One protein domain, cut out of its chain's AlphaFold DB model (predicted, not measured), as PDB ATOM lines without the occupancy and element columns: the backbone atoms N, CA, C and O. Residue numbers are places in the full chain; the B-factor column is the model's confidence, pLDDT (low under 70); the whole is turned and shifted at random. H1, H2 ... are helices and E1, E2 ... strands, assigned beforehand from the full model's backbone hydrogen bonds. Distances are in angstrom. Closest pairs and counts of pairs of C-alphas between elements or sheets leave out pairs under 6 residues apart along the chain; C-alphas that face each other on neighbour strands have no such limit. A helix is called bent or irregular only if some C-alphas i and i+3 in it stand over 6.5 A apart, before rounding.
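This is residues 32 to 131 of the 131 residues of an uncharacterized protein of Hymenobacter sp. BRD67 (UniProt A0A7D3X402). This is a long, loose sandwich, in which a twisted sheet of three strands, E1, E2 and E5, is partly face to face with a long, bent hairpin of E3 and E4, the strands of the two crossed. Beyond one end of the sandwich sit the helix H1 and the long unnamed stretch of residues 43 to 57, and together they lengthen the rod. The printed part has 100 residues with one named helix and five named strands, in the order E1 H1 E2 E3 E4 E5, and its class is mostly strand. The sheets run E1 - E2 - E5 and E3 - E4, both antiparallel. The whole is loose, with a radius of gyration of the C-alphas of 16.5 A, and spans 54 by 25 by 22 A.

Begin at E1, residues 32 to 42, an edge strand of the twisted sheet; E2, residues 75 to 84, is its antiparallel neighbour at 169 degrees, with N 33 and O 82 2.8 A apart, within hydrogen-bond range. On to the other edge strand, E5, residues 123 to 130: it is antiparallel to E2 at 167 degrees, with N 79 and O 128 at 2.8 A. Look next at E3, residues 91 to 102, and E4, residues 105 to 118, a hairpin at 163 degrees, with N 98 and O 110 at 2.8 A. The two sheets make a sandwich, two sheets face to face, with their best planes 38 degrees apart and their strands at 48 degrees. Between them, the closest C-alphas of E4 and E5 are those of Met 112 and Leu 130, 7.0 A apart. E1 and E3 are apart. H1, residues 58 to 69, is only just on the sheet of E1, E2 and E5, with 5 pairs of C-alphas within 10 A, and only grazes it with residues 60 to 67. In H1 every O i to N i+4 pair is within hydrogen-bond range.

Find C-alpha 32 at (18.505, 33.648, -5.872); from there E1 runs 24.2 A and bends by 78 degrees at residue 35. Residues 41 to 42 of E1 pair with residues 45 to 46, antiparallel. H1 starts at C-alpha 58, (41.736, 62.731, -12.060), and measures 16.5 A. E2 measures 26.5 A, E3 32.0 A and E4 32.5 A; E4 bends by 74 degrees at residue 115. E5, 21.4 A long, ends at C-alpha 130, (30.019, 41.978, -0.834).

The C-alphas farthest apart, those of Leu 58 and Leu 88, are 54.7 A from each other. The printed part has no cut, and the link from E1 to H1, 15 residues, is long. The mean pLDDT of the printed part is 88.6, and no printed residue is under 70.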
ATOM      1  N   ILE A  32      18.146  32.297  -6.308       91.12
ATOM      2  CA  ILE A  32      18.505  33.648  -5.872       91.12
ATOM      3  C   ILE A  32      18.155  34.641  -6.981       91.12
ATOM      4  O   ILE A  32      18.504  34.450  -8.142       91.12
ATOM      5  N   LYS A  33      17.476  35.733  -6.623       92.38
ATOM      6  CA  LYS A  33      17.198  36.852  -7.532       92.38
ATOM      7  C   LYS A  33      17.625  38.173  -6.911       92.38
ATOM      8  O   LYS A  33      17.188  38.507  -5.809       92.38
ATOM      9  N   LEU A  34      18.425  38.950  -7.641       91.88
ATOM     10  CA  LEU A  34      18.746  40.328  -7.275       91.88
ATOM     11  C   LEU A  34      17.491  41.194  -7.402       91.88
ATOM     12  O   LEU A  34      16.867  41.260  -8.457       91.88
ATOM     13  N   ARG A  35      17.117  41.855  -6.309       95.00
ATOM     14  CA  ARG A  35      16.020  42.828  -6.275       95.00
ATOM     15  C   ARG A  35      16.483  44.262  -6.436       95.00
ATOM     16  O   ARG A  35      15.691  45.108  -6.832       95.00
ATOM     17  N   GLY A  36      17.714  44.549  -6.042       93.88
ATOM     18  CA  GLY A  36      18.273  45.884  -6.132       93.88
ATOM     19  C   GLY A  36      19.611  45.988  -5.428       93.88
ATOM     20  O   GLY A  36      19.991  45.124  -4.635       93.88
ATOM     21  N   ILE A  37      20.301  47.080  -5.715       93.38
ATOM     22  CA  ILE A  37      21.586  47.434  -5.128       93.38
ATOM     23  C   ILE A  37      21.322  48.656  -4.246       93.38
ATOM     24  O   ILE A  37      20.841  49.674  -4.729       93.38
ATOM     25  N   GLU A  38      21.548  48.533  -2.937       94.38
ATOM     26  CA  GLU A  38      21.415  49.655  -1.995       94.38
ATOM     27  C   GLU A  38      22.666  50.526  -1.977       94.38
ATOM     28  O   GLU A  38      22.575  51.722  -1.724       94.38
ATOM     29  N   GLN A  39      23.835  49.914  -2.164       93.88
ATOM     30  CA  GLN A  39      25.125  50.593  -2.187       93.88
ATOM     31  C   GLN A  39      26.061  49.858  -3.135       93.88
ATOM     32  O   GLN A  39      26.075  48.624  -3.145       93.88
ATOM     33  N   ALA A  40      26.873  50.603  -3.869       91.62
ATOM     34  CA  ALA A  40      28.023  50.074  -4.576       91.62
ATOM     35  C   ALA A  40      29.129  51.126  -4.550       91.62
ATOM     36  O   ALA A  40      28.881  52.293  -4.841       91.62
ATOM     37  N   SER A  41      30.343  50.722  -4.197       90.31
ATOM     38  CA  SER A  41      31.491  51.615  -4.181       90.31
ATOM     39  C   SER A  41      32.761  50.930  -4.660       90.31
ATOM     40  O   SER A  41      32.958  49.736  -4.438       90.31
ATOM     41  N   LEU A  42      33.641  51.720  -5.271       86.69
ATOM     42  CA  LEU A  42      35.025  51.361  -5.564       86.69
ATOM     43  C   LEU A  42      35.915  52.211  -4.654       86.69
ATOM     44  O   LEU A  42      36.156  53.393  -4.903       86.69
ATOM     45  N   GLY A  43      36.334  51.631  -3.531       83.25
ATOM     46  CA  GLY A  43      37.039  52.355  -2.478       83.25
ATOM     47  C   GLY A  43      36.100  53.355  -1.812       83.25
ATOM     48  O   GLY A  43      35.081  52.965  -1.243       83.25
ATOM     49  N   THR A  44      36.431  54.645  -1.886       83.12
ATOM     50  CA  THR A  44      35.584  55.734  -1.369       83.12
ATOM     51  C   THR A  44      34.617  56.302  -2.409       83.12
ATOM     52  O   THR A  44      33.789  57.145  -2.066       83.12
ATOM     53  N   LEU A  45      34.699  55.855  -3.668       87.06
ATOM     54  CA  LEU A  45      33.820  56.313  -4.738       87.06
ATOM     55  C   LEU A  45      32.492  55.568  -4.703       87.06
ATOM     56  O   LEU A  45      32.475  54.366  -4.958       87.06
ATOM     57  N   ASP A  46      31.393  56.272  -4.451       89.75
ATOM     58  CA  ASP A  46      30.053  55.734  -4.689       89.75
ATOM     59  C   ASP A  46      29.791  55.677  -6.196       89.75
ATOM     60  O   ASP A  46      29.769  56.712  -6.863       89.75
ATOM     61  N   VAL A  47      29.625  54.466  -6.732       87.88
ATOM     62  CA  VAL A  47      29.432  54.262  -8.174       87.88
ATOM     63  C   VAL A  47      27.969  54.338  -8.598       87.88
ATOM     64  O   VAL A  47      27.695  54.418  -9.790       87.88
ATOM     65  N   LEU A  48      27.021  54.343  -7.653       89.00
ATOM     66  CA  LEU A  48      25.596  54.476  -7.978       89.00
ATOM     67  C   LEU A  48      25.215  55.909  -8.365       89.00
ATOM     68  O   LEU A  48      24.207  56.104  -9.038       89.00
ATOM     69  N   ASN A  49      26.026  56.891  -7.964       84.38
ATOM     70  CA  ASN A  49      25.802  58.314  -8.229       84.38
ATOM     71  C   ASN A  49      26.655  58.853  -9.391       84.38
ATOM     72  O   ASN A  49      26.760  60.065  -9.557       84.38
ATOM     73  N   LEU A  50      27.301  57.976 -10.166       86.00
ATOM     74  CA  LEU A  50      28.076  58.373 -11.341       86.00
ATOM     75  C   LEU A  50      27.168  58.388 -12.568       86.00
ATOM     76  O   LEU A  50      26.578  57.374 -12.937       86.00
ATOM     77  N   HIS A  51      27.089  59.539 -13.217       85.81
ATOM     78  CA  HIS A  51      26.313  59.769 -14.430       85.81
ATOM     79  C   HIS A  51      27.215  60.045 -15.633       85.81
ATOM     80  O   HIS A  51      26.870  59.689 -16.760       85.81
ATOM     81  N   THR A  52      28.374  60.663 -15.404       85.88
ATOM     82  CA  THR A  52      29.338  61.020 -16.444       85.88
ATOM     83  C   THR A  52      30.773  60.695 -16.021       85.88
ATOM     84  O   THR A  52      31.090  60.696 -14.830       85.88
ATOM     85  N   PRO A  53      31.701  60.484 -16.972       80.94
ATOM     86  CA  PRO A  53      33.117  60.315 -16.645       80.94
ATOM     87  C   PRO A  53      33.740  61.506 -15.898       80.94
ATOM     88  O   PRO A  53      34.759  61.332 -15.234       80.94
ATOM     89  N   ALA A  54      33.155  62.705 -16.014       85.38
ATOM     90  CA  ALA A  54      33.622  63.910 -15.329       85.38
ATOM     91  C   ALA A  54      33.282  63.915 -13.829       85.38
ATOM     92  O   ALA A  54      33.885  64.679 -13.078       85.38
ATOM     93  N   ASP A  55      32.383  63.033 -13.382       86.50
ATOM     94  CA  ASP A  55      32.016  62.881 -11.969       86.50
ATOM     95  C   ASP A  55      33.152  62.237 -11.146       86.50
ATOM     96  O   ASP A  55      33.113  62.204  -9.914       86.50
ATOM     97  N   VAL A  56      34.188  61.725 -11.823       88.06
ATOM     98  CA  VAL A  56      35.384  61.144 -11.212       88.06
ATOM     99  C   VAL A  56      36.577  62.070 -11.437       88.06
ATOM    100  O   VAL A  56      37.031  62.265 -12.566       88.06
ATOM    101  N   ASP A  57      37.129  62.607 -10.347       89.19
ATOM    102  CA  ASP A  57      38.344  63.421 -10.403       89.19
ATOM    103  C   ASP A  57      39.569  62.621 -10.894       89.19
ATOM    104  O   ASP A  57      39.620  61.388 -10.853       89.19
ATOM    105  N   LEU A  58      40.571  63.338 -11.410       89.19
ATOM    106  CA  LEU A  58      41.736  62.731 -12.060       89.19
ATOM    107  C   LEU A  58      42.566  61.830 -11.117       89.19
ATOM    108  O   LEU A  58      42.901  60.719 -11.537       89.19
ATOM    109  N   PRO A  59      42.861  62.224  -9.860       88.69
ATOM    110  CA  PRO A  59      43.510  61.333  -8.898       88.69
ATOM    111  C   PRO A  59      42.740  60.030  -8.660       88.69
ATOM    112  O   PRO A  59      43.320  58.946  -8.722       88.69
ATOM    113  N   ARG A  60      41.426  60.114  -8.439       86.88
ATOM    114  CA  ARG A  60      40.573  58.951  -8.187       86.88
ATOM    115  C   ARG A  60      40.474  58.052  -9.409       86.88
ATOM    116  O   ARG A  60      40.549  56.834  -9.281       86.88
ATOM    117  N   ARG A  61      40.382  58.627 -10.607       88.00
ATOM    118  CA  ARG A  61      40.409  57.861 -11.859       88.00
ATOM    119  C   ARG A  61      41.696  57.049 -11.994       88.00
ATOM    120  O   ARG A  61      41.627  55.881 -12.363       88.00
ATOM    121  N   ASN A  62      42.848  57.629 -11.657       88.75
ATOM    122  CA  ASN A  62      44.124  56.913 -11.698       88.75
ATOM    123  C   ASN A  62      44.150  55.737 -10.708       88.75
ATOM    124  O   ASN A  62      44.588  54.653 -11.081       88.75
ATOM    125  N   GLN A  63      43.608  55.911  -9.498       86.31
ATOM    126  CA  GLN A  63      43.484  54.828  -8.512       86.31
ATOM    127  C   GLN A  63      42.581  53.687  -8.998       86.31
ATOM    128  O   GLN A  63      42.894  52.516  -8.795       86.31
ATOM    129  N   LEU A  64      41.464  54.008  -9.660       85.38
ATOM    130  CA  LEU A  64      40.583  52.994 -10.246       85.38
ATOM    131  C   LEU A  64      41.280  52.220 -11.364       85.38
ATOM    132  O   LEU A  64      41.151  51.001 -11.427       85.38
ATOM    133  N   ILE A  65      42.026  52.913 -12.231       86.38
ATOM    134  CA  ILE A  65      42.806  52.277 -13.299       86.38
ATOM    135  C   ILE A  65      43.848  51.337 -12.695       86.38
ATOM    136  O   ILE A  65      43.936  50.186 -13.113       86.38
ATOM    137  N   GLU A  66      44.600  51.796 -11.695       88.25
ATOM    138  CA  GLU A  66      45.599  50.981 -11.004       88.25
ATOM    139  C   GLU A  66      44.966  49.738 -10.365       88.25
ATOM    140  O   GLU A  66      45.430  48.621 -10.594       88.25
ATOM    141  N   GLY A  67      43.859  49.904  -9.634       86.38
ATOM    142  CA  GLY A  67      43.125  48.788  -9.037       86.38
ATOM    143  C   GLY A  67      42.566  47.814 -10.078       86.38
ATOM    144  O   GLY A  67      42.599  46.603  -9.866       86.38
ATOM    145  N   TYR A  68      42.092  48.312 -11.223       84.44
ATOM    146  CA  TYR A  68      41.598  47.472 -12.316       84.44
ATOM    147  C   TYR A  68      42.723  46.659 -12.960       84.44
ATOM    148  O   TYR A  68      42.609  45.440 -13.083       84.44
ATOM    149  N   VAL A  69      43.835  47.310 -13.313       87.62
ATOM    150  CA  VAL A  69      45.008  46.662 -13.921       87.62
ATOM    151  C   VAL A  69      45.592  45.602 -12.987       87.62
ATOM    152  O   VAL A  69      45.925  44.505 -13.431       87.62
ATOM    153  N   ASN A  70      45.648  45.896 -11.688       87.75
ATOM    154  CA  ASN A  70      46.204  44.994 -10.685       87.75
ATOM    155  C   ASN A  70      45.200  43.954 -10.161       87.75
ATOM    156  O   ASN A  70      45.580  43.115  -9.347       87.75
ATOM    157  N   LYS A  71      43.938  43.972 -10.620       81.81
ATOM    158  CA  LYS A  71      42.843  43.111 -10.124       81.81
ATOM    159  C   LYS A  71      42.609  43.228  -8.610       81.81
ATOM    160  O   LYS A  71      42.248  42.261  -7.946       81.81
ATOM    161  N   THR A  72      42.812  44.421  -8.067       84.19
ATOM    162  CA  THR A  72      42.665  44.753  -6.642       84.19
ATOM    163  C   THR A  72      41.611  45.831  -6.412       84.19
ATOM    164  O   THR A  72      41.664  46.548  -5.412       84.19
ATOM    165  N   LEU A  73      40.649  45.973  -7.333       84.00
ATOM    166  CA  LEU A  73      39.560  46.937  -7.192       84.00
ATOM    167  C   LEU A  73      38.857  46.748  -5.836       84.00
ATOM    168  O   LEU A  73      38.309  45.674  -5.589       84.00
ATOM    169  N   PRO A  74      38.832  47.777  -4.969       81.75
ATOM    170  CA  PRO A  74      38.223  47.688  -3.645       81.75
ATOM    171  C   PRO A  74      36.696  47.795  -3.745       81.75
ATOM    172  O   PRO A  74      36.091  48.795  -3.347       81.75
ATOM    173  N   LEU A  75      36.076  46.782  -4.345       86.38
ATOM    174  CA  LEU A  75      34.645  46.720  -4.587       86.38
ATOM    175  C   LEU A  75      33.893  46.401  -3.298       86.38
ATOM    176  O   LEU A  75      34.102  45.374  -2.666       86.38
ATOM    177  N   LYS A  76      32.934  47.252  -2.950       90.00
ATOM    178  CA  LYS A  76      32.004  46.997  -1.854       90.00
ATOM    179  C   LYS A  76      30.587  47.193  -2.347       90.00
ATOM    180  O   LYS A  76      30.269  48.227  -2.924       90.00
ATOM    181  N   MET A  77      29.715  46.224  -2.098       91.06
ATOM    182  CA  MET A  77      28.317  46.307  -2.525       91.06
ATOM    183  C   MET A  77      27.375  45.859  -1.425       91.06
ATOM    184  O   MET A  77      27.688  44.959  -0.653       91.06
ATOM    185  N   ARG A  78      26.185  46.453  -1.383       93.12
ATOM    186  CA  ARG A  78      25.077  46.019  -0.539       93.12
ATOM    187  C   ARG A  78      23.884  45.687  -1.414       93.12
ATOM    188  O   ARG A  78      23.331  46.561  -2.078       93.12
ATOM    189  N   LEU A  79      23.495  44.423  -1.410       93.06
ATOM    190  CA  LEU A  79      22.497  43.860  -2.305       93.06
ATOM    191  C   LEU A  79      21.222  43.522  -1.535       93.06
ATOM    192  O   LEU A  79      21.282  42.996  -0.423       93.06
ATOM    193  N   LYS A  80      20.068  43.768  -2.155       95.12
ATOM    194  CA  LYS A  80      18.783  43.173  -1.772       95.12
ATOM    195  C   LYS A  80      18.543  41.965  -2.655       95.12
ATOM    196  O   LYS A  80      18.440  42.119  -3.870       95.12
ATOM    197  N   LEU A  81      18.393  40.793  -2.058       93.25
ATOM    198  CA  LEU A  81      18.100  39.552  -2.765       93.25
ATOM    199  C   LEU A  81      16.754  38.979  -2.324       93.25
ATOM    200  O   LEU A  81      16.310  39.191  -1.195       93.25
ATOM    201  N   ASN A  82      16.132  38.218  -3.215       94.69
ATOM    202  CA  ASN A  82      15.123  37.229  -2.869       94.69
ATOM    203  C   ASN A  82      15.740  35.842  -3.007       94.69
ATOM    204  O   ASN A  82      16.224  35.503  -4.085       94.69
ATOM    205  N   ALA A  83      15.658  35.046  -1.950       93.69
ATOM    206  CA  ALA A  83      15.963  33.626  -1.982       93.69
ATOM    207  C   ALA A  83      14.653  32.829  -1.997       93.69
ATOM    208  O   ALA A  83      13.681  33.212  -1.340       93.69
ATOM    209  N   TYR A  84      14.599  31.747  -2.764       94.12
ATOM    210  CA  TYR A  84      13.438  30.870  -2.855       94.12
ATOM    211  C   TYR A  84      13.876  29.416  -2.819       94.12
ATOM    212  O   TYR A  84      14.652  28.990  -3.670       94.12
ATOM    213  N   ASN A  85      13.336  28.661  -1.867       94.19
ATOM    214  CA  ASN A  85      13.471  27.216  -1.835       94.19
ATOM    215  C   ASN A  85      12.263  26.585  -2.555       94.19
ATOM    216  O   ASN A  85      11.151  26.661  -2.026       94.19
ATOM    217  N   PRO A  86      12.440  25.993  -3.752       92.94
ATOM    218  CA  PRO A  86      11.363  25.290  -4.446       92.94
ATOM    219  C   PRO A  86      11.079  23.897  -3.864       92.94
ATOM    220  O   PRO A  86      10.070  23.293  -4.222       92.94
ATOM    221  N   ASN A  87      11.948  23.378  -2.994       91.25
ATOM    222  CA  ASN A  87      11.847  22.022  -2.472       91.25
ATOM    223  C   ASN A  87      10.781  21.901  -1.383       91.25
ATOM    224  O   ASN A  87      10.402  22.867  -0.714       91.25
ATOM    225  N   LEU A  88      10.329  20.662  -1.191       91.25
ATOM    226  CA  LEU A  88       9.400  20.280  -0.125       91.25
ATOM    227  C   LEU A  88      10.107  20.041   1.220       91.25
ATOM    228  O   LEU A  88       9.440  19.913   2.246       91.25
ATOM    229  N   GLU A  89      11.438  20.051   1.212       91.94
ATOM    230  CA  GLU A  89      12.304  19.948   2.384       91.94
ATOM    231  C   GLU A  89      13.038  21.271   2.635       91.94
ATOM    232  O   GLU A  89      13.148  22.122   1.746       91.94
ATOM    233  N   GLU A  90      13.508  21.463   3.865       92.00
ATOM    234  CA  GLU A  90      14.358  22.596   4.234       92.00
ATOM    235  C   GLU A  90      15.730  22.496   3.558       92.00
ATOM    236  O   GLU A  90      16.235  21.410   3.280       92.00
ATOM    237  N   THR A  91      16.325  23.647   3.264       92.19
ATOM    238  CA  THR A  91      17.648  23.725   2.652       92.19
ATOM    239  C   THR A  91      18.393  24.949   3.157       92.19
ATOM    240  O   THR A  91      17.774  25.946   3.528       92.19
ATOM    241  N   ALA A  92      19.719  24.892   3.114       90.75
ATOM    242  CA  ALA A  92      20.587  25.979   3.529       90.75
ATOM    243  C   ALA A  92      21.395  26.500   2.340       90.75
ATOM    244  O   ALA A  92      21.975  25.729   1.573       90.75
ATOM    245  N   ILE A  93      21.501  27.823   2.224       90.25
ATOM    246  CA  ILE A  93      22.499  28.461   1.363       90.25
ATOM    247  C   ILE A  93      23.722  28.761   2.222       90.25
ATOM    248  O   ILE A  93      23.664  29.618   3.105       90.25
ATOM    249  N   THR A  94      24.819  28.054   1.943       91.44
ATOM    250  CA  THR A  94      26.087  28.128   2.696       91.44
ATOM    251  C   THR A  94      27.116  29.087   2.076       91.44
ATOM    252  O   THR A  94      28.179  29.365   2.639       91.44
ATOM    253  N   GLY A  95      26.814  29.626   0.900       89.81
ATOM    254  CA  GLY A  95      27.660  30.593   0.226       89.81
ATOM    255  C   GLY A  95      27.051  31.073  -1.078       89.81
ATOM    256  O   GLY A  95      26.093  30.495  -1.586       89.81
ATOM    257  N   LEU A  96      27.618  32.150  -1.602       88.38
ATOM    258  CA  LEU A  96      27.279  32.697  -2.904       88.38
ATOM    259  C   LEU A  96      28.563  32.960  -3.670       88.38
ATOM    260  O   LEU A  96      29.379  33.786  -3.255       88.38
ATOM    261  N   ASP A  97      28.711  32.269  -4.788       90.12
ATOM    262  CA  ASP A  97      29.693  32.626  -5.797       90.12
ATOM    263  C   ASP A  97      29.126  33.794  -6.615       90.12
ATOM    264  O   ASP A  97      27.935  33.828  -6.945       90.12
ATOM    265  N   TYR A  98      29.953  34.799  -6.886       87.00
ATOM    266  CA  TYR A  98      29.531  36.006  -7.580       87.00
ATOM    267  C   TYR A  98      30.581  36.469  -8.585       87.00
ATOM    268  O   TYR A  98      31.784  36.320  -8.377       87.00
ATOM    269  N   THR A  99      30.097  37.111  -9.645       88.94
ATOM    270  CA  THR A  99      30.903  37.835 -10.627       88.94
ATOM    271  C   THR A  99      30.253  39.189 -10.848       88.94
ATOM    272  O   THR A  99      29.041  39.281 -11.045       88.94
ATOM    273  N   VAL A 100      31.048  40.249 -10.796       84.75
ATOM    274  CA  VAL A 100      30.602  41.618 -11.036       84.75
ATOM    275  C   VAL A 100      31.075  42.052 -12.407       84.75
ATOM    276  O   VAL A 100      32.263  41.993 -12.720       84.75
ATOM    277  N   LEU A 101      30.115  42.488 -13.216       86.56
ATOM    278  CA  LEU A 101      30.317  42.918 -14.590       86.56
ATOM    279  C   LEU A 101      29.939  44.395 -14.716       86.56
ATOM    280  O   LEU A 101      28.903  44.810 -14.197       86.56
ATOM    281  N   VAL A 102      30.735  45.164 -15.452       78.75
ATOM    282  CA  VAL A 102      30.375  46.502 -15.945       78.75
ATOM    283  C   VAL A 102      30.556  46.504 -17.451       78.75
ATOM    284  O   VAL A 102      31.606  46.107 -17.948       78.75
ATOM    285  N   ASP A 103      29.500  46.866 -18.181       82.12
ATOM    286  CA  ASP A 103      29.449  46.811 -19.649       82.12
ATOM    287  C   ASP A 103      29.918  45.458 -20.223       82.12
ATOM    288  O   ASP A 103      30.635  45.379 -21.220       82.12
ATOM    289  N   GLY A 104      29.552  44.367 -19.539       86.38
ATOM    290  CA  GLY A 104      29.932  42.997 -19.902       86.38
ATOM    291  C   GLY A 104      31.376  42.606 -19.563       86.38
ATOM    292  O   GLY A 104      31.770  41.477 -19.843       86.38
ATOM    293  N   ARG A 105      32.169  43.492 -18.948       84.44
ATOM    294  CA  ARG A 105      33.547  43.216 -18.515       84.44
ATOM    295  C   ARG A 105      33.590  42.881 -17.035       84.44
ATOM    296  O   ARG A 105      33.037  43.615 -16.221       84.44
ATOM    297  N   GLU A 106      34.285  41.806 -16.685       86.44
ATOM    298  CA  GLU A 106      34.506  41.441 -15.288       86.44
ATOM    299  C   GLU A 106      35.344  42.505 -14.575       86.44
ATOM    300  O   GLU A 106      36.449  42.844 -15.003       86.44
ATOM    301  N   LEU A 107      34.785  43.033 -13.487       80.56
ATOM    302  CA  LEU A 107      35.495  43.867 -12.523       80.56
ATOM    303  C   LEU A 107      36.054  43.044 -11.362       80.56
ATOM    304  O   LEU A 107      37.053  43.436 -10.766       80.56
ATOM    305  N   GLY A 108      35.413  41.921 -11.042       80.62
ATOM    306  CA  GLY A 108      35.877  40.991 -10.024       80.62
ATOM    307  C   GLY A 108      34.903  39.843  -9.806       80.62
ATOM    308  O   GLY A 108      33.728  39.918 -10.173       80.62
ATOM    309  N   SER A 109      35.392  38.787  -9.176       87.06
ATOM    310  CA  SER A 109      34.620  37.614  -8.791       87.06
ATOM    311  C   SER A 109      35.095  37.092  -7.441       87.06
ATOM    312  O   SER A 109      36.196  37.403  -6.984       87.06
ATOM    313  N   GLY A 110      34.248  36.318  -6.772       85.56
ATOM    314  CA  GLY A 110      34.587  35.752  -5.479       85.56
ATOM    315  C   GLY A 110      33.504  34.846  -4.926       85.56
ATOM    316  O   GLY A 110      32.457  34.638  -5.535       85.56
ATOM    317  N   ARG A 111      33.769  34.324  -3.729       87.88
ATOM    318  CA  ARG A 111      32.814  33.553  -2.939       87.88
ATOM    319  C   ARG A 111      32.575  34.263  -1.623       87.88
ATOM    320  O   ARG A 111      33.511  34.518  -0.870       87.88
ATOM    321  N   MET A 112      31.318  34.556  -1.330       86.00
ATOM    322  CA  MET A 112      30.907  35.083  -0.038       86.00
ATOM    323  C   MET A 112      30.309  33.948   0.798       86.00
ATOM    324  O   MET A 112      29.318  33.351   0.368       86.00
ATOM    325  N   PRO A 113      30.851  33.647   1.990       88.94
ATOM    326  CA  PRO A 113      30.187  32.739   2.913       88.94
ATOM    327  C   PRO A 113      28.861  33.355   3.375       88.94
ATOM    328  O   PRO A 113      28.781  34.541   3.699       88.94
ATOM    329  N   LEU A 114      27.812  32.542   3.398       86.75
ATOM    330  CA  LEU A 114      26.467  32.913   3.826       86.75
ATOM    331  C   LEU A 114      25.910  31.733   4.609       86.75
ATOM    332  O   LEU A 114      26.204  30.608   4.259       86.75
ATOM    333  N   MET A 115      25.116  31.947   5.647       89.25
ATOM    334  CA  MET A 115      24.352  30.857   6.251       89.25
ATOM    335  C   MET A 115      22.907  31.311   6.312       89.25
ATOM    336  O   MET A 115      22.547  32.157   7.131       89.25
ATOM    337  N   LEU A 116      22.120  30.840   5.351       89.31
ATOM    338  CA  LEU A 116      20.718  31.194   5.203       89.31
ATOM    339  C   LEU A 116      19.890  29.920   5.109       89.31
ATOM    340  O   LEU A 116      19.853  29.282   4.058       89.31
ATOM    341  N   GLU A 117      19.205  29.604   6.198       92.19
ATOM    342  CA  GLU A 117      18.203  28.545   6.236       92.19
ATOM    343  C   GLU A 117      16.944  28.990   5.486       92.19
ATOM    344  O   GLU A 117      16.446  30.112   5.654       92.19
ATOM    345  N   LEU A 118      16.435  28.112   4.628       92.56
ATOM    346  CA  LEU A 118      15.252  28.332   3.813       92.56
ATOM    347  C   LEU A 118      14.258  27.189   4.034       92.56
ATOM    348  O   LEU A 118      14.408  26.110   3.444       92.56
ATOM    349  N   PRO A 119      13.188  27.437   4.808       93.00
ATOM    350  CA  PRO A 119      12.117  26.471   4.979       93.00
ATOM    351  C   PRO A 119      11.494  26.061   3.639       93.00
ATOM    352  O   PRO A 119      11.548  26.798   2.645       93.00
ATOM    353  N   ARG A 120      10.866  24.882   3.624       92.88
ATOM    354  CA  ARG A 120      10.224  24.312   2.431       92.88
ATOM    355  C   ARG A 120       9.297  25.305   1.728       92.88
ATOM    356  O   ARG A 120       8.553  26.034   2.387       92.88
ATOM    357  N   ALA A 121       9.322  25.319   0.397       88.62
ATOM    358  CA  ALA A 121       8.455  26.135  -0.457       88.62
ATOM    359  C   ALA A 121       8.390  27.642  -0.101       88.62
ATOM    360  O   ALA A 121       7.414  28.319  -0.434       88.62
ATOM    361  N   THR A 122       9.409  28.189   0.572       89.81
ATOM    362  CA  THR A 122       9.361  29.540   1.155       89.81
ATOM    363  C   THR A 122      10.249  30.526   0.398       89.81
ATOM    364  O   THR A 122      11.291  30.169  -0.157       89.81
ATOM    365  N   ARG A 123       9.832  31.800   0.378       92.25
ATOM    366  CA  ARG A 123      10.630  32.934  -0.111       92.25
ATOM    367  C   ARG A 123      11.100  33.789   1.058       92.25
ATOM    368  O   ARG A 123      10.308  34.116   1.934       92.25
ATOM    369  N   CYS A 124      12.355  34.215   1.014       91.38
ATOM    370  CA  CYS A 124      12.937  35.139   1.980       91.38
ATOM    371  C   CYS A 124      13.529  36.357   1.259       91.38
ATOM    372  O   CYS A 124      14.121  36.223   0.185       91.38
ATOM    373  N   ALA A 125      13.360  37.545   1.842       92.12
ATOM    374  CA  ALA A 125      14.046  38.754   1.407       92.12
ATOM    375  C   ALA A 125      15.284  38.960   2.285       92.12
ATOM    376  O   ALA A 125      15.170  39.081   3.505       92.12
ATOM    377  N   CYS A 126      16.459  39.028   1.666       89.44
ATOM    378  CA  CYS A 126      17.737  39.083   2.370       89.44
ATOM    379  C   CYS A 126      18.547  40.298   1.927       89.44
ATOM    380  O   CYS A 126      18.461  40.748   0.780       89.44
ATOM    381  N   ARG A 127      19.372  40.814   2.836       91.81
ATOM    382  CA  ARG A 127      20.350  41.861   2.543       91.81
ATOM    383  C   ARG A 127      21.748  41.288   2.692       91.81
ATOM    384  O   ARG A 127      22.061  40.753   3.749       91.81
ATOM    385  N   LEU A 128      22.579  41.441   1.666       88.88
ATOM    386  CA  LEU A 128      23.941  40.906   1.635       88.88
ATOM    387  C   LEU A 128      24.964  41.998   1.361       88.88
ATOM    388  O   LEU A 128      24.656  42.977   0.685       88.88
ATOM    389  N   THR A 129      26.171  41.836   1.902       89.12
ATOM    390  CA  THR A 129      27.276  42.779   1.697       89.12
ATOM    391  C   THR A 129      28.465  42.059   1.081       89.12
ATOM    392  O   THR A 129      29.077  41.233   1.751       89.12
ATOM    393  N   LEU A 130      28.796  42.409  -0.161       84.00
ATOM    394  CA  LEU A 130      30.019  41.978  -0.834       84.00
ATOM    395  C   LEU A 130      31.172  42.904  -0.425       84.00
ATOM    396  O   LEU A 130      30.963  44.112  -0.251       84.00
ATOM    397  N   ARG A 131      32.361  42.331  -0.250       78.69
ATOM    398  CA  ARG A 131      33.611  43.016   0.092       78.69
ATOM    399  C   ARG A 131      34.746  42.465  -0.748       78.69
ATOM    400  O   ARG A 131      34.618  41.280  -1.135       78.69
TER     401      ARG A 131